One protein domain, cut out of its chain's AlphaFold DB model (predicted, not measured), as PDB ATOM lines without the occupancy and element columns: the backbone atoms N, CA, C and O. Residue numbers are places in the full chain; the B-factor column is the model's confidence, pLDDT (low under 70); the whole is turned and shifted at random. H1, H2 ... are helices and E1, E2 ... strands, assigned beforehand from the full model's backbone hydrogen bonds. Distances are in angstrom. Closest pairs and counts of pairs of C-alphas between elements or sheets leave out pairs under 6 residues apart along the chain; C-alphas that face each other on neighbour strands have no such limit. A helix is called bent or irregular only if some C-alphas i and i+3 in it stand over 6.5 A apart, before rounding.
ATOM      1  N   TYR A  63     -28.551 -44.875 110.908       79.38
ATOM      2  CA  TYR A  63     -27.210 -44.984 111.479       79.38
ATOM      3  C   TYR A  63     -27.230 -45.225 112.991       79.38
ATOM      4  O   TYR A  63     -26.186 -45.541 113.579       79.38
ATOM      5  N   LEU A  64     -28.403 -45.101 113.621       79.00
ATOM      6  CA  LEU A  64     -28.592 -45.407 115.030       79.00
ATOM      7  C   LEU A  64     -28.377 -46.915 115.275       79.00
ATOM      8  O   LEU A  64     -28.988 -47.740 114.592       79.00
ATOM      9  N   PRO A  65     -27.513 -47.311 116.230       78.31
ATOM     10  CA  PRO A  65     -27.350 -48.713 116.592       78.31
ATOM     11  C   PRO A  65     -28.636 -49.290 117.183       78.31
ATOM     12  O   PRO A  65     -29.206 -48.730 118.117       78.31
ATOM     13  N   ILE A  66     -29.052 -50.437 116.657       83.12
ATOM     14  CA  ILE A  66     -30.241 -51.170 117.079       83.12
ATOM     15  C   ILE A  66     -29.786 -52.435 117.798       83.12
ATOM     16  O   ILE A  66     -28.943 -53.181 117.286       83.12
ATOM     17  N   ILE A  67     -30.349 -52.689 118.977       81.69
ATOM     18  CA  ILE A  67     -30.132 -53.936 119.712       81.69
ATOM     19  C   ILE A  67     -31.047 -54.999 119.103       81.69
ATOM     20  O   ILE A  67     -32.262 -54.935 119.258       81.69
ATOM     21  N   GLY A  68     -30.455 -55.975 118.418       76.38
ATOM     22  CA  GLY A  68     -31.155 -57.101 117.799       76.38
ATOM     23  C   GLY A  68     -30.314 -58.369 117.905       76.38
ATOM     24  O   GLY A  68     -29.102 -58.326 117.688       76.38
ATOM     25  N   ASP A  69     -30.932 -59.489 118.282       75.56
ATOM     26  CA  ASP A  69     -30.261 -60.780 118.513       75.56
ATOM     27  C   ASP A  69     -28.984 -60.679 119.370       75.56
ATOM     28  O   ASP A  69     -27.943 -61.240 119.031       75.56
ATOM     29  N   GLN A  70     -29.050 -59.932 120.477       78.06
ATOM     30  CA  GLN A  70     -27.929 -59.714 121.411       78.06
ATOM     31  C   GLN A  70     -26.737 -58.926 120.832       78.06
ATOM     32  O   GLN A  70     -25.696 -58.823 121.483       78.06
ATOM     33  N   VAL A  71     -26.872 -58.328 119.643       77.62
ATOM     34  CA  VAL A  71     -25.844 -57.467 119.042       77.62
ATOM     35  C   VAL A  71     -26.403 -56.065 118.805       77.62
ATOM     36  O   VAL A  71     -27.532 -55.897 118.353       77.62
ATOM     37  N   CYS A  72     -25.603 -55.043 119.108       81.75
ATOM     38  CA  CYS A  72     -25.947 -53.643 118.876       81.75
ATOM     39  C   CYS A  72     -25.266 -53.161 117.590       81.75
ATOM     40  O   CYS A  72     -24.054 -52.953 117.582       81.75
ATOM     41  N   LEU A  73     -26.026 -53.048 116.497       82.62
ATOM     42  CA  LEU A  73     -25.507 -52.720 115.165       82.62
ATOM     43  C   LEU A  73     -26.456 -51.777 114.407       82.62
ATOM     44  O   LEU A  73     -27.667 -51.838 114.619       82.62
ATOM     45  N   PRO A  74     -25.951 -50.931 113.490       85.94
ATOM     46  CA  PRO A  74     -26.788 -50.189 112.549       85.94
ATOM     47  C   PRO A  74     -27.577 -51.117 111.619       85.94
ATOM     48  O   PRO A  74     -27.168 -52.254 111.363       85.94
ATOM     49  N   VAL A  75     -28.655 -50.595 111.029       90.56
ATOM     50  CA  VAL A  75     -29.591 -51.376 110.201       90.56
ATOM     51  C   VAL A  75     -28.906 -52.118 109.042       90.56
ATOM     52  O   VAL A  75     -29.193 -53.291 108.804       90.56
ATOM     53  N   LEU A  76     -27.935 -51.485 108.371       91.25
ATOM     54  CA  LEU A  76     -27.215 -52.093 107.246       91.25
ATOM     55  C   LEU A  76     -26.389 -53.315 107.677       91.25
ATOM     56  O   LEU A  76     -26.378 -54.328 106.983       91.25
ATOM     57  N   HIS A  77     -25.760 -53.273 108.853       88.62
ATOM     58  CA  HIS A  77     -24.999 -54.413 109.372       88.62
ATOM     59  C   HIS A  77     -25.920 -55.562 109.784       88.62
ATOM     60  O   HIS A  77     -25.565 -56.725 109.598       88.62
ATOM     61  N   HIS A  78     -27.112 -55.261 110.316       90.75
ATOM     62  CA  HIS A  78     -28.120 -56.290 110.578       90.75
ATOM     63  C   HIS A  78     -28.582 -56.963 109.283       90.75
ATOM     64  O   HIS A  78     -28.626 -58.189 109.244       90.75
ATOM     65  N   ALA A  79     -28.821 -56.204 108.209       92.44
ATOM     66  CA  ALA A  79     -29.156 -56.772 106.901       92.44
ATOM     67  C   ALA A  79     -28.051 -57.712 106.375       92.44
ATOM     68  O   ALA A  79     -28.338 -58.839 105.962       92.44
ATOM     69  N   VAL A  80     -26.779 -57.300 106.480       90.00
ATOM     70  CA  VAL A  80     -25.615 -58.134 106.127       90.00
ATOM     71  C   VAL A  80     -25.562 -59.404 106.983       90.00
ATOM     72  O   VAL A  80     -25.438 -60.513 106.458       90.00
ATOM     73  N   ARG A  81     -25.697 -59.264 108.308       88.56
ATOM     74  CA  ARG A  81     -25.658 -60.375 109.272       88.56
ATOM     75  C   ARG A  81     -26.751 -61.401 108.986       88.56
ATOM     76  O   ARG A  81     -26.475 -62.600 108.956       88.56
ATOM     77  N   LEU A  82     -27.971 -60.942 108.725       89.38
ATOM     78  CA  LEU A  82     -29.113 -61.792 108.380       89.38
ATOM     79  C   LEU A  82     -29.004 -62.391 106.966       89.38
ATOM     80  O   LEU A  82     -29.732 -63.326 106.639       89.38
ATOM     81  N   GLY A  83     -28.061 -61.918 106.143       86.31
ATOM     82  CA  GLY A  83     -27.891 -62.380 104.767       86.31
ATOM     83  C   GLY A  83     -29.033 -61.938 103.849       86.31
ATOM     84  O   GLY A  83     -29.322 -62.626 102.866       86.31
ATOM     85  N   ASP A  84     -29.695 -60.822 104.175       88.06
ATOM     86  CA  ASP A  84     -30.801 -60.274 103.395       88.06
ATOM     87  C   ASP A  84     -30.282 -59.305 102.322       88.06
ATOM     88  O   ASP A  84     -30.060 -58.113 102.554       88.06
ATOM     89  N   LEU A  85     -30.086 -59.846 101.118       86.75
ATOM     90  CA  LEU A  85     -29.623 -59.092  99.955       86.75
ATOM     91  C   LEU A  85     -30.612 -57.996  99.533       86.75
ATOM     92  O   LEU A  85     -30.185 -56.927  99.096       86.75
ATOM     93  N   HIS A  86     -31.917 -58.248  99.646       87.12
ATOM     94  CA  HIS A  86     -32.929 -57.305  99.185       87.12
ATOM     95  C   HIS A  86     -33.020 -56.106 100.130       87.12
ATOM     96  O   HIS A  86     -33.006 -54.967  99.668       87.12
ATOM     97  N   ALA A  87     -32.990 -56.352 101.441       91.56
ATOM     98  CA  ALA A  87     -32.869 -55.293 102.433       91.56
ATOM     99  C   ALA A  87     -31.594 -54.462 102.216       91.56
ATOM    100  O   ALA A  87     -31.674 -53.238 102.182       91.56
ATOM    101  N   CYS A  88     -30.433 -55.098 101.992       90.56
ATOM    102  CA  CYS A  88     -29.190 -54.369 101.697       90.56
ATOM    103  C   CYS A  88     -29.344 -53.447 100.480       90.56
ATOM    104  O   CYS A  88     -28.960 -52.282 100.544       90.56
ATOM    105  N   LYS A  89     -29.943 -53.945  99.391       87.50
ATOM    106  CA  LYS A  89     -30.200 -53.143  98.190       87.50
ATOM    107  C   LYS A  89     -31.110 -51.950  98.492       87.50
ATOM    108  O   LYS A  89     -30.754 -50.829  98.156       87.50
ATOM    109  N   LEU A  90     -32.236 -52.172  99.172       89.44
ATOM    110  CA  LEU A  90     -33.181 -51.108  99.520       89.44
ATOM    111  C   LEU A  90     -32.553 -50.016 100.386       89.44
ATOM    112  O   LEU A  90     -32.803 -48.834 100.163       89.44
ATOM    113  N   LEU A  91     -31.716 -50.404 101.349       91.56
ATOM    114  CA  LEU A  91     -30.999 -49.462 102.202       91.56
ATOM    115  C   LEU A  91     -30.017 -48.605 101.382       91.56
ATOM    116  O   LEU A  91     -29.962 -47.388 101.556       91.56
ATOM    117  N   LEU A  92     -29.280 -49.215 100.451       88.00
ATOM    118  CA  LEU A  92     -28.345 -48.504  99.569       88.00
ATOM    119  C   LEU A  92     -29.074 -47.604  98.553       88.00
ATOM    120  O   LEU A  92     -28.634 -46.479  98.305       88.00
ATOM    121  N   ASP A  93     -30.211 -48.053  98.016       85.94
ATOM    122  CA  ASP A  93     -31.087 -47.267  97.134       85.94
ATOM    123  C   ASP A  93     -31.684 -46.058  97.877       85.94
ATOM    124  O   ASP A  93     -31.772 -44.960  97.319       85.94
ATOM    125  N   ALA A  94     -31.977 -46.214  99.173       85.12
ATOM    126  CA  ALA A  94     -32.356 -45.136 100.087       85.12
ATOM    127  C   ALA A  94     -31.181 -44.217 100.490       85.12
ATOM    128  O   ALA A  94     -31.305 -43.417 101.415       85.12
ATOM    129  N   ARG A  95     -30.044 -44.295  99.783       84.00
ATOM    130  CA  ARG A  95     -28.845 -43.460  99.976       84.00
ATOM    131  C   ARG A  95     -28.156 -43.648 101.329       84.00
ATOM    132  O   ARG A  95     -27.393 -42.776 101.746       84.00
ATOM    133  N   ILE A  96     -28.359 -44.785 101.993       84.69
ATOM    134  CA  ILE A  96     -27.559 -45.128 103.171       84.69
ATOM    135  C   ILE A  96     -26.128 -45.395 102.719       84.69
ATOM    136  O   ILE A  96     -25.872 -46.117 101.755       84.69
ATOM    137  N   HIS A  97     -25.183 -44.774 103.416       81.06
ATOM    138  CA  HIS A  97     -23.784 -44.836 103.031       81.06
ATOM    139  C   HIS A  97     -23.217 -46.271 103.184       81.06
ATOM    140  O   HIS A  97     -23.478 -46.919 104.195       81.06
ATOM    141  N   PRO A  98     -22.405 -46.792 102.244       79.50
ATOM    142  CA  PRO A  98     -21.839 -48.144 102.360       79.50
ATOM    143  C   PRO A  98     -20.764 -48.252 103.457       79.50
ATOM    144  O   PRO A  98     -20.633 -49.285 104.095       79.50
ATOM    145  N   LEU A  99     -20.017 -47.177 103.727       76.62
ATOM    146  CA  LEU A  99     -19.020 -47.116 104.813       76.62
ATOM    147  C   LEU A  99     -19.616 -46.743 106.180       76.62
ATOM    148  O   LEU A  99     -19.041 -45.934 106.905       76.62
ATOM    149  N   VAL A 100     -20.787 -47.249 106.553       77.88
ATOM    150  CA  VAL A 100     -21.310 -47.006 107.910       77.88
ATOM    151  C   VAL A 100     -20.500 -47.822 108.905       77.88
ATOM    152  O   VAL A 100     -20.318 -49.012 108.690       77.88
ATOM    153  N   CYS A 101     -20.014 -47.207 109.988       74.88
ATOM    154  CA  CYS A 101     -19.326 -47.934 111.062       74.88
ATOM    155  C   CYS A 101     -20.354 -48.608 111.972       74.88
ATOM    156  O   CYS A 101     -21.386 -48.020 112.303       74.88
ATOM    157  N   ALA A 102     -20.032 -49.816 112.433       69.19
ATOM    158  CA  ALA A 102     -20.815 -50.610 113.380       69.19
ATOM    159  C   ALA A 102     -21.117 -49.890 114.711       69.19
ATOM    160  O   ALA A 102     -21.940 -50.341 115.499       69.19
ATOM    161  N   GLY A 103     -20.471 -48.753 114.979       62.69
ATOM    162  CA  GLY A 103     -20.752 -47.889 116.121       62.69
ATOM    163  C   GLY A 103     -20.055 -48.299 117.416       62.69
ATOM    164  O   GLY A 103     -20.220 -47.604 118.414       62.69
ATOM    165  N   HIS A 104     -19.226 -49.349 117.409       59.34
ATOM    166  CA  HIS A 104     -18.459 -49.781 118.588       59.34
ATOM    167  C   HIS A 104     -17.541 -48.680 119.150       59.34
ATOM    168  O   HIS A 104     -17.290 -48.650 120.350       59.34
ATOM    169  N   CYS A 105     -17.101 -47.732 118.312       55.31
ATOM    170  CA  CYS A 105     -16.286 -46.590 118.736       55.31
ATOM    171  C   CYS A 105     -17.022 -45.570 119.622       55.31
ATOM    172  O   CYS A 105     -16.371 -44.759 120.268       55.31
ATOM    173  N   LEU A 106     -18.358 -45.612 119.688       50.44
ATOM    174  CA  LEU A 106     -19.160 -44.720 120.538       50.44
ATOM    175  C   LEU A 106     -19.577 -45.362 121.866       50.44
ATOM    176  O   LEU A 106     -20.118 -44.680 122.729       50.44
ATOM    177  N   VAL A 107     -19.310 -46.660 122.047       46.72
ATOM    178  CA  VAL A 107     -19.653 -47.435 123.255       46.72
ATOM    179  C   VAL A 107     -18.420 -47.600 124.160       46.72
ATOM    180  O   VAL A 107     -18.343 -48.531 124.951       46.72
ATOM    181  N   ALA A 108     -17.411 -46.734 124.024       43.81
ATOM    182  CA  ALA A 108     -16.118 -46.889 124.685       43.81
ATOM    183  C   ALA A 108     -16.259 -47.124 126.200       43.81
ATOM    184  O   ALA A 108     -16.611 -46.202 126.920       43.81
ATOM    185  N   LEU A 109     -15.963 -48.352 126.645       36.59
ATOM    186  CA  LEU A 109     -15.464 -48.737 127.971       36.59
ATOM    187  C   LEU A 109     -15.009 -50.215 127.897       36.59
ATOM    188  O   LEU A 109     -15.771 -51.145 128.143       36.59
ATOM    189  N   GLY A 110     -13.749 -50.444 127.505       39.41
ATOM    190  CA  GLY A 110     -13.026 -51.691 127.813       39.41
ATOM    191  C   GLY A 110     -12.962 -52.807 126.757       39.41
ATOM    192  O   GLY A 110     -12.308 -53.818 127.009       39.41
ATOM    193  N   SER A 111     -13.565 -52.664 125.574       38.91
ATOM    194  CA  SER A 111     -13.467 -53.693 124.524       38.91
ATOM    195  C   SER A 111     -12.370 -53.373 123.507       38.91
ATOM    196  O   SER A 111     -12.432 -52.351 122.833       38.91
ATOM    197  N   LYS A 112     -11.407 -54.287 123.324       45.81
ATOM    198  CA  LYS A 112     -10.379 -54.257 122.256       45.81
ATOM    199  C   LYS A 112     -10.953 -54.397 120.831       45.81
ATOM    200  O   LYS A 112     -10.201 -54.642 119.890       45.81
ATOM    201  N   ARG A 113     -12.274 -54.322 120.648       47.78
ATOM    202  CA  ARG A 113     -12.905 -54.457 119.332       47.78
ATOM    203  C   ARG A 113     -12.782 -53.142 118.571       47.78
ATOM    204  O   ARG A 113     -13.420 -52.153 118.920       47.78
ATOM    205  N   LEU A 114     -11.971 -53.161 117.520       57.56
ATOM    206  CA  LEU A 114     -11.916 -52.098 116.520       57.56
ATOM    207  C   LEU A 114     -13.320 -51.909 115.916       57.56
ATOM    208  O   LEU A 114     -14.029 -52.899 115.700       57.56
ATOM    209  N   CYS A 115     -13.755 -50.659 115.679       66.19
ATOM    210  CA  CYS A 115     -14.954 -50.473 114.852       66.19
ATOM    211  C   CYS A 115     -14.661 -51.034 113.462       66.19
ATOM    212  O   CYS A 115     -13.529 -50.996 112.991       66.19
ATOM    213  N   GLU A 116     -15.695 -51.538 112.816       74.62
ATOM    214  CA  GLU A 116     -15.641 -52.052 111.466       74.62
ATOM    215  C   GLU A 116     -16.715 -51.345 110.639       74.62
ATOM    216  O   GLU A 116     -17.784 -51.023 111.170       74.62
ATOM    217  N   ASP A 117     -16.421 -51.045 109.376       79.62
ATOM    218  CA  ASP A 117     -17.406 -50.522 108.429       79.62
ATOM    219  C   ASP A 117     -18.225 -51.650 107.773       79.62
ATOM    220  O   ASP A 117     -17.824 -52.811 107.782       79.62
ATOM    221  N   SER A 118     -19.379 -51.327 107.180       82.94
ATOM    222  CA  SER A 118     -20.278 -52.352 106.625       82.94
ATOM    223  C   SER A 118     -19.671 -53.161 105.475       82.94
ATOM    224  O   SER A 118     -20.107 -54.291 105.258       82.94
ATOM    225  N   VAL A 119     -18.691 -52.618 104.744       79.69
ATOM    226  CA  VAL A 119     -18.031 -53.321 103.637       79.69
ATOM    227  C   VAL A 119     -17.075 -54.370 104.187       79.69
ATOM    228  O   VAL A 119     -17.210 -55.542 103.837       79.69
ATOM    229  N   SER A 120     -16.194 -53.974 105.109       77.25
ATOM    230  CA  SER A 120     -15.314 -54.896 105.840       77.25
ATOM    231  C   SER A 120     -16.139 -55.974 106.562       77.25
ATOM    232  O   SER A 120     -15.902 -57.173 106.404       77.25
ATOM    233  N   TYR A 121     -17.227 -55.561 107.229       82.00
ATOM    234  CA  TYR A 121     -18.122 -56.476 107.941       82.00
ATOM    235  C   TYR A 121     -18.743 -57.512 107.001       82.00
ATOM    236  O   TYR A 121     -18.856 -58.690 107.346       82.00
ATOM    237  N   ALA A 122     -19.144 -57.099 105.796       83.00
ATOM    238  CA  ALA A 122     -19.676 -58.011 104.793       83.00
ATOM    239  C   ALA A 122     -18.617 -58.959 104.231       83.00
ATOM    240  O   ALA A 122     -18.943 -60.119 103.985       83.00
ATOM    241  N   LEU A 123     -17.371 -58.513 104.072       76.06
ATOM    242  CA  LEU A 123     -16.265 -59.340 103.584       76.06
ATOM    243  C   LEU A 123     -15.879 -60.421 104.595       76.06
ATOM    244  O   LEU A 123     -15.829 -61.597 104.231       76.06
ATOM    245  N   HIS A 124     -15.764 -60.083 105.881       79.25
ATOM    246  CA  HIS A 124     -15.573 -61.080 106.939       79.25
ATOM    247  C   HIS A 124     -16.707 -62.114 106.987       79.25
ATOM    248  O   HIS A 124     -16.479 -63.301 107.228       79.25
ATOM    249  N   ARG A 125     -17.944 -61.679 106.731       76.56
ATOM    250  CA  ARG A 125     -19.139 -62.533 106.728       76.56
ATOM    251  C   ARG A 125     -19.364 -63.277 105.406       76.56
ATOM    252  O   ARG A 125     -20.176 -64.205 105.370       76.56
ATOM    253  N   ALA A 126     -18.669 -62.910 104.328       72.69
ATOM    254  CA  ALA A 126     -18.842 -63.493 102.996       72.69
ATOM    255  C   ALA A 126     -18.524 -64.993 102.976       72.69
ATOM    256  O   ALA A 126     -19.182 -65.753 102.266       72.69
ATOM    257  N   MET A 127     -17.572 -65.419 103.811       67.62
ATOM    258  CA  MET A 127     -17.144 -66.816 103.931       67.62
ATOM    259  C   MET A 127     -18.189 -67.711 104.611       67.62
ATOM    260  O   MET A 127     -18.097 -68.932 104.536       67.62
ATOM    261  N   GLU A 128     -19.205 -67.133 105.258       68.31
ATOM    262  CA  GLU A 128     -20.231 -67.901 105.967       68.31
ATOM    263  C   GLU A 128     -21.354 -68.408 105.047       68.31
ATOM    264  O   GLU A 128     -22.040 -69.367 105.397       68.31
ATOM    265  N   SER A 129     -21.613 -67.752 103.905       66.56
ATOM    266  CA  SER A 129     -22.618 -68.205 102.927       66.56
ATOM    267  C   SER A 129     -22.519 -67.490 101.572       66.56
ATOM    268  O   SER A 129     -22.210 -66.300 101.503       66.56
ATOM    269  N   ASN A 130     -22.949 -68.161 100.496       64.44
ATOM    270  CA  ASN A 130     -23.018 -67.579  99.142       64.44
ATOM    271  C   ASN A 130     -23.885 -66.303  99.060       64.44
ATOM    272  O   ASN A 130     -23.602 -65.397  98.273       64.44
ATOM    273  N   ARG A 131     -24.937 -66.199  99.887       65.44
ATOM    274  CA  ARG A 131     -25.780 -64.990  99.954       65.44
ATOM    275  C   ARG A 131     -25.009 -63.796 100.518       65.44
ATOM    276  O   ARG A 131     -25.111 -62.703  99.974       65.44
ATOM    277  N   ARG A 132     -24.202 -64.010 101.562       71.94
ATOM    278  CA  ARG A 132     -23.359 -62.964 102.165       71.94
ATOM    279  C   ARG A 132     -22.200 -62.563 101.257       71.94
ATOM    280  O   ARG A 132     -21.880 -61.383 101.190       71.94
ATOM    281  N   ASN A 133     -21.662 -63.498 100.476       68.62
ATOM    282  CA  ASN A 133     -20.723 -63.186  99.398       68.62
ATOM    283  C   ASN A 133     -21.341 -62.211  98.368       68.62
ATOM    284  O   ASN A 133     -20.761 -61.171  98.069       68.62
ATOM    285  N   THR A 134     -22.581 -62.460  97.930       72.06
ATOM    286  CA  THR A 134     -23.293 -61.548  97.009       72.06
ATOM    287  C   THR A 134     -23.503 -60.153  97.617       72.06
ATOM    288  O   THR A 134     -23.376 -59.145  96.924       72.06
ATOM    289  N   ILE A 135     -23.786 -60.080  98.923       80.19
ATOM    290  CA  ILE A 135     -23.905 -58.810  99.658       80.19
ATOM    291  C   ILE A 135     -22.566 -58.061  99.704       80.19
ATOM    292  O   ILE A 135     -22.550 -56.842  99.533       80.19
ATOM    293  N   ALA A 136     -21.445 -58.762  99.883       76.56
ATOM    294  CA  ALA A 136     -20.122 -58.146  99.846       76.56
ATOM    295  C   ALA A 136     -19.829 -57.522  98.469       76.56
ATOM    296  O   ALA A 136     -19.422 -56.363  98.402       76.56
ATOM    297  N   VAL A 137     -20.139 -58.227  97.373       74.56
ATOM    298  CA  VAL A 137     -20.014 -57.686  96.002       74.56
ATOM    299  C   VAL A 137     -20.896 -56.447  95.802       74.56
ATOM    300  O   VAL A 137     -20.452 -55.448  95.227       74.56
ATOM    301  N   LEU A 138     -22.139 -56.482  96.298       80.56
ATOM    302  CA  LEU A 138     -23.058 -55.345  96.240       80.56
ATOM    303  C   LEU A 138     -22.446 -54.113  96.927       80.56
ATOM    304  O   LEU A 138     -22.362 -53.039  96.331       80.56
ATOM    305  N   LEU A 139     -21.968 -54.281  98.160       83.31
ATOM    306  CA  LEU A 139     -21.386 -53.203  98.953       83.31
ATOM    307  C   LEU A 139     -20.087 -52.657  98.349       83.31
ATOM    308  O   LEU A 139     -19.925 -51.438  98.283       83.31
ATOM    309  N   GLN A 140     -19.208 -53.522  97.834       76.62
ATOM    310  CA  GLN A 140     -18.009 -53.103  97.100       76.62
ATOM    311  C   GLN A 140     -18.366 -52.273  95.859       76.62
ATOM    312  O   GLN A 140     -17.742 -51.243  95.603       76.62
ATOM    313  N   THR A 141     -19.411 -52.657  95.121       75.56
ATOM    314  CA  THR A 141     -19.852 -51.916  93.928       75.56
ATOM    315  C   THR A 141     -20.387 -50.526  94.287       75.56
ATOM    316  O   THR A 141     -20.061 -49.538  93.622       75.56
ATOM    317  N   HIS A 142     -21.177 -50.418  95.360       80.44
ATOM    318  CA  HIS A 142     -21.666 -49.124  95.845       80.44
ATOM    319  C   HIS A 142     -20.536 -48.243  96.387       80.44
ATOM    320  O   HIS A 142     -20.524 -47.042  96.108       80.44
ATOM    321  N   LEU A 143     -19.567 -48.821  97.106       78.94
ATOM    322  CA  LEU A 143     -18.364 -48.107  97.535       78.94
ATOM    323  C   LEU A 143     -17.587 -47.573  96.329       78.94
ATOM    324  O   LEU A 143     -17.208 -46.403  96.320       78.94
ATOM    325  N   TYR A 144     -17.405 -48.397  95.296       73.25
ATOM    326  CA  TYR A 144     -16.719 -47.984  94.080       73.25
ATOM    327  C   TYR A 144     -17.400 -46.774  93.436       73.25
ATOM    328  O   TYR A 144     -16.777 -45.732  93.231       73.25
ATOM    329  N   SER A 145     -18.711 -46.884  93.191       77.56
ATOM    330  CA  SER A 145     -19.499 -45.807  92.588       77.56
ATOM    331  C   SER A 145     -19.455 -44.520  93.412       77.56
ATOM    332  O   SER A 145     -19.427 -43.429  92.842       77.56
ATOM    333  N   LEU A 146     -19.473 -44.635  94.740       81.56
ATOM    334  CA  LEU A 146     -19.372 -43.502  95.647       81.56
ATOM    335  C   LEU A 146     -18.004 -42.823  95.528       81.56
ATOM    336  O   LEU A 146     -17.948 -41.615  95.310       81.56
ATOM    337  N   VAL A 147     -16.911 -43.580  95.647       76.75
ATOM    338  CA  VAL A 147     -15.545 -43.042  95.577       76.75
ATOM    339  C   VAL A 147     -15.306 -42.368  94.227       76.75
ATOM    340  O   VAL A 147     -14.822 -41.239  94.195       76.75
ATOM    341  N   SER A 148     -15.725 -42.985  93.117       78.12
ATOM    342  CA  SER A 148     -15.642 -42.360  91.791       78.12
ATOM    343  C   SER A 148     -16.442 -41.057  91.705       78.12
ATOM    344  O   SER A 148     -15.963 -40.079  91.135       78.12
ATOM    345  N   ALA A 149     -17.643 -41.009  92.290       78.19
ATOM    346  CA  ALA A 149     -18.452 -39.792  92.314       78.19
ATOM    347  C   ALA A 149     -17.820 -38.682  93.171       78.19
ATOM    348  O   ALA A 149     -17.893 -37.515  92.790       78.19
ATOM    349  N   VAL A 150     -17.184 -39.036  94.293       82.19
ATOM    350  CA  VAL A 150     -16.455 -38.101  95.163       82.19
ATOM    351  C   VAL A 150     -15.244 -37.518  94.435       82.19
ATOM    352  O   VAL A 150     -15.061 -36.301  94.455       82.19
ATOM    353  N   VAL A 151     -14.454 -38.358  93.755       79.31
ATOM    354  CA  VAL A 151     -13.314 -37.917  92.932       79.31
ATOM    355  C   VAL A 151     -13.785 -36.940  91.858       79.31
ATOM    356  O   VAL A 151     -13.295 -35.816  91.808       79.31
ATOM    357  N   ALA A 152     -14.804 -37.312  91.078       80.88
ATOM    358  CA  ALA A 152     -15.338 -36.461  90.017       80.88
ATOM    359  C   ALA A 152     -15.878 -35.117  90.544       80.88
ATOM    360  O   ALA A 152     -15.667 -34.078  89.921       80.88
ATOM    361  N   ALA A 153     -16.552 -35.109  91.702       86.69
ATOM    362  CA  ALA A 153     -17.028 -33.874  92.327       86.69
ATOM    363  C   ALA A 153     -15.865 -32.971  92.775       86.69
ATOM    364  O   ALA A 153     -15.918 -31.756  92.586       86.69
ATOM    365  N   CYS A 154     -14.790 -33.551  93.320       85.31
ATOM    366  CA  CYS A 154     -13.595 -32.798  93.707       85.31
ATOM    367  C   CYS A 154     -12.844 -32.238  92.491       85.31
ATOM    368  O   CYS A 154     -12.401 -31.095  92.539       85.31
ATOM    369  N   GLU A 155     -12.729 -33.008  91.407       85.50
ATOM    370  CA  GLU A 155     -12.102 -32.567  90.153       85.50
ATOM    371  C   GLU A 155     -12.887 -31.448  89.455       85.50
ATOM    372  O   GLU A 155     -12.280 -30.563  88.855       85.50
ATOM    373  N   ALA A 156     -14.219 -31.480  89.547       90.06
ATOM    374  CA  ALA A 156     -15.108 -30.468  88.979       90.06
ATOM    375  C   ALA A 156     -15.310 -29.238  89.885       90.06
ATOM    376  O   ALA A 156     -15.864 -28.234  89.438       90.06
ATOM    377  N   GLY A 157     -14.907 -29.309  91.158       89.56
ATOM    378  CA  GLY A 157     -15.184 -28.262  92.143       89.56
ATOM    379  C   GLY A 157     -16.648 -28.179  92.589       89.56
ATOM    380  O   GLY A 157     -17.071 -27.139  93.093       89.56
ATOM    381  N   ASP A 158     -17.418 -29.255  92.414       92.12
ATOM    382  CA  ASP A 158     -18.843 -29.335  92.740       92.12
ATOM    383  C   ASP A 158     -19.047 -29.622  94.238       92.12
ATOM    384  O   ASP A 158     -19.189 -30.767  94.686       92.12
ATOM    385  N   ALA A 159     -19.004 -28.553  95.037       89.88
ATOM    386  CA  ALA A 159     -19.119 -28.628  96.490       89.88
ATOM    387  C   ALA A 159     -20.505 -29.107  96.959       89.88
ATOM    388  O   ALA A 159     -20.597 -29.787  97.983       89.88
ATOM    389  N   ASP A 160     -21.571 -28.796  96.218       89.62
ATOM    390  CA  ASP A 160     -22.935 -29.204  96.571       89.62
ATOM    391  C   ASP A 160     -23.109 -30.710  96.389       89.62
ATOM    392  O   ASP A 160     -23.552 -31.411  97.306       89.62
ATOM    393  N   ARG A 161     -22.656 -31.251  95.252       88.38
ATOM    394  CA  ARG A 161     -22.627 -32.699  95.039       88.38
ATOM    395  C   ARG A 161     -21.737 -33.396  96.057       88.38
ATOM    396  O   ARG A 161     -22.130 -34.435  96.585       88.38
ATOM    397  N   LEU A 162     -20.573 -32.832  96.382       86.12
ATOM    398  CA  LEU A 162     -19.691 -33.394  97.405       86.12
ATOM    399  C   LEU A 162     -20.367 -33.438  98.783       86.12
ATOM    400  O   LEU A 162     -20.261 -34.446  99.479       86.12
ATOM    401  N   LYS A 163     -21.112 -32.391  99.158       85.00
ATOM    402  CA  LYS A 163     -21.885 -32.338 100.407       85.00
ATOM    403  C   LYS A 163     -22.988 -33.401 100.456       85.00
ATOM    404  O   LYS A 163     -23.246 -33.949 101.523       85.00
ATOM    405  N   HIS A 164     -23.618 -33.708  99.321       83.06
ATOM    406  CA  HIS A 164     -24.599 -34.794  99.229       83.06
ATOM    407  C   HIS A 164     -23.963 -36.187  99.306       83.06
ATOM    408  O   HIS A 164     -24.554 -37.089  99.893       83.06
ATOM    409  N   LEU A 165     -22.772 -36.372  98.728       80.50
ATOM    410  CA  LEU A 165     -22.048 -37.649  98.753       80.50
ATOM    411  C   LEU A 165     -21.409 -37.933 100.120       80.50
ATOM    412  O   LEU A 165     -21.351 -39.085 100.539       80.50
ATOM    413  N   LEU A 166     -20.944 -36.888 100.810       77.75
ATOM    414  CA  LEU A 166     -20.283 -36.957 102.113       77.75
ATOM    415  C   LEU A 166     -20.987 -36.037 103.128       77.75
ATOM    416  O   LEU A 166     -20.435 -35.000 103.514       77.75
ATOM    417  N   PRO A 167     -22.214 -36.372 103.563       66.69
ATOM    418  CA  PRO A 167     -22.948 -35.505 104.465       66.69
ATOM    419  C   PRO A 167     -22.283 -35.425 105.846       66.69
ATOM    420  O   PRO A 167     -21.812 -36.410 106.422       66.69
ATOM    421  N   ILE A 168     -22.247 -34.200 106.372       59.00
ATOM    422  CA  ILE A 168     -21.662 -33.863 107.673       59.00
ATOM    423  C   ILE A 168     -22.507 -34.502 108.782       59.00
ATOM    424  O   ILE A 168     -23.731 -34.448 108.734       59.00
ATOM    425  N   GLY A 169     -21.856 -35.073 109.799       56.72
ATOM    426  CA  GLY A 169     -22.534 -35.676 110.955       56.72
ATOM    427  C   GLY A 169     -22.789 -37.179 110.826       56.72
ATOM    428  O   GLY A 169     -23.119 -37.821 111.820       56.72
ATOM    429  N   LEU A 170     -22.547 -37.774 109.653       52.03
ATOM    430  CA  LEU A 170     -22.419 -39.224 109.580       52.03
ATOM    431  C   LEU A 170     -21.217 -39.688 110.409       52.03
ATOM    432  O   LEU A 170     -20.159 -39.054 110.415       52.03
ATOM    433  N   ARG A 171     -21.324 -40.880 111.009       59.12
ATOM    434  CA  ARG A 171     -20.216 -41.594 111.680       59.12
ATOM    435  C   ARG A 171     -19.107 -42.053 110.708       59.12
ATOM    436  O   ARG A 171     -18.338 -42.956 111.031       59.12
ATOM    437  N   LEU A 172     -19.011 -41.424 109.533       61.16
ATOM    438  CA  LEU A 172     -17.991 -41.646 108.510       61.16
ATOM    439  C   LEU A 172     -16.586 -41.419 109.036       61.16
ATOM    440  O   LEU A 172     -15.688 -42.129 108.618       61.16
ATOM    441  N   GLN A 173     -16.394 -40.490 109.976       60.03
ATOM    442  CA  GLN A 173     -15.092 -40.281 110.610       60.03
ATOM    443  C   GLN A 173     -14.550 -41.575 111.223       60.03
ATOM    444  O   GLN A 173     -13.379 -41.887 111.050       60.03
ATOM    445  N   CYS A 174     -15.402 -42.367 111.880       62.84
ATOM    446  CA  CYS A 174     -14.969 -43.625 112.478       62.84
ATOM    447  C   CYS A 174     -14.604 -44.653 111.395       62.84
ATOM    448  O   CYS A 174     -13.549 -45.270 111.484       62.84
ATOM    449  N   SER A 175     -15.394 -44.772 110.328       64.06
ATOM    450  CA  SER A 175     -15.078 -45.661 109.200       64.06
ATOM    451  C   SER A 175     -13.822 -45.229 108.439       64.06
ATOM    452  O   SER A 175     -12.977 -46.056 108.130       64.06
ATOM    453  N   LEU A 176     -13.644 -43.932 108.183       62.91
ATOM    454  CA  LEU A 176     -12.439 -43.381 107.561       62.91
ATOM    455  C   LEU A 176     -11.209 -43.607 108.445       62.91
ATOM    456  O   LEU A 176     -10.158 -43.977 107.930       62.91
ATOM    457  N   ASN A 177     -11.340 -43.472 109.765       59.00
ATOM    458  CA  ASN A 177     -10.275 -43.837 110.698       59.00
ATOM    459  C   ASN A 177      -9.964 -45.337 110.618       59.00
ATOM    460  O   ASN A 177      -8.798 -45.713 110.601       59.00
ATOM    461  N   VAL A 178     -10.964 -46.216 110.533       57.03
ATOM    462  CA  VAL A 178     -10.737 -47.663 110.355       57.03
ATOM    463  C   VAL A 178      -9.966 -47.937 109.060       57.03
ATOM    464  O   VAL A 178      -8.941 -48.617 109.097       57.03
ATOM    465  N   LEU A 179     -10.374 -47.321 107.945       58.62
ATOM    466  CA  LEU A 179      -9.672 -47.428 106.662       58.62
ATOM    467  C   LEU A 179      -8.236 -46.848 106.722       58.62
ATOM    468  O   LEU A 179      -7.340 -47.320 106.019       58.62
ATOM    469  N   ALA A 180      -7.992 -45.834 107.560       53.31
ATOM    470  CA  ALA A 180      -6.665 -45.251 107.774       53.31
ATOM    471  C   ALA A 180      -5.744 -46.171 108.604       53.31
ATOM    472  O   ALA A 180      -4.561 -46.313 108.274       53.31
ATOM    473  N   ASN A 181      -6.294 -46.815 109.640       48.44
ATOM    474  CA  ASN A 181      -5.567 -47.600 110.646       48.44
ATOM    475  C   ASN A 181      -5.360 -49.079 110.278       48.44
ATOM    476  O   ASN A 181      -4.466 -49.727 110.822       48.44
ATOM    477  N   SER A 182      -6.135 -49.625 109.338       47.06
ATOM    478  CA  SER A 182      -6.075 -51.042 108.943       47.06
ATOM    479  C   SER A 182      -4.706 -51.505 108.414       47.06
ATOM    480  O   SER A 182      -4.374 -52.680 108.530       47.06
ATOM    481  N   ALA A 183      -3.859 -50.594 107.922       41.91
ATOM    482  CA  ALA A 183      -2.502 -50.906 107.452       41.91
ATOM    483  C   ALA A 183      -1.472 -51.142 108.579       41.91
ATOM    484  O   ALA A 183      -0.394 -51.675 108.322       41.91
ATOM    485  N   GLN A 184      -1.769 -50.742 109.821       39.00
ATOM    486  CA  GLN A 184      -0.863 -50.945 110.963       39.00
ATOM    487  C   GLN A 184      -1.050 -52.311 111.634       39.00
ATOM    488  O   GLN A 184      -0.175 -52.764 112.377       39.00
ATOM    489  N   LEU A 185      -2.153 -53.003 111.339       37.66
ATOM    490  CA  LEU A 185      -2.364 -54.383 111.751       37.66
ATOM    491  C   LEU A 185      -1.525 -55.295 110.852       37.66
ATOM    492  O   LEU A 185      -2.012 -55.897 109.898       37.66
TER     493      LEU A 185
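This is residues 63 to 185 of the 405 residues of the protein "Protein kinase" of Fasciola gigantica (UniProt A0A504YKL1). What is the main picture? The first part of the long helix H4 packs with H1, H2 and H3 as a small bundle, H5 folds back on H4's far part, and the strand hairpin E1 and E2 sits beside H1. H6 touches no helix. What is it made of? The printed part has 123 residues, mostly helix, with two strands, an antiparallel sheet, then six helices. How large is it? It is compact, with radius of gyration of the C-alphas 14.7 A, and spans 44 by 34 by 27 A.

Where are the strands? E1 is residues 66 to 68, from C-alpha 66 at (-30.241, -51.170, 117.079), and E2 is residues 71 to 73. Where are the helices? H1 is residues 75 to 82, H2 85 to 93, H3 118 to 126, H4 130 to 156, 39.3 A long, and H5 159 to 165. H6, residues 172 to 184, ends at C-alpha 184 at (-0.863, -50.945, 110.963) and is irregular: C-alphas 180 and 183 are 7.0 A apart.

How do the strands pair? In the hairpin E1 and E2, N 66 and O 73 are within hydrogen-bond range at 2.8 A. What does the hub, H4, touch? Among others, its residues 132 to 140 touch H3, closest C-alphas Ala 126 and Asn 133, 4.1 A, at a shallow tilt of 27 degrees, opposite ways. Its residues 146 to 154 touch H5, closest C-alphas Ala 153 and Leu 162, 5.8 A. Are the backbones whole? Every O i to N i+4 pair is within hydrogen-bond range in H1 to H5, and 7 of 9 in H6.

Is anything cut? The printed part has no cut. Which link is long? H2 to H3, 24 residues. Where is confidence low? Residues 102 to 115, 127 to 131, 133 and 167 to 185 have pLDDT under 70.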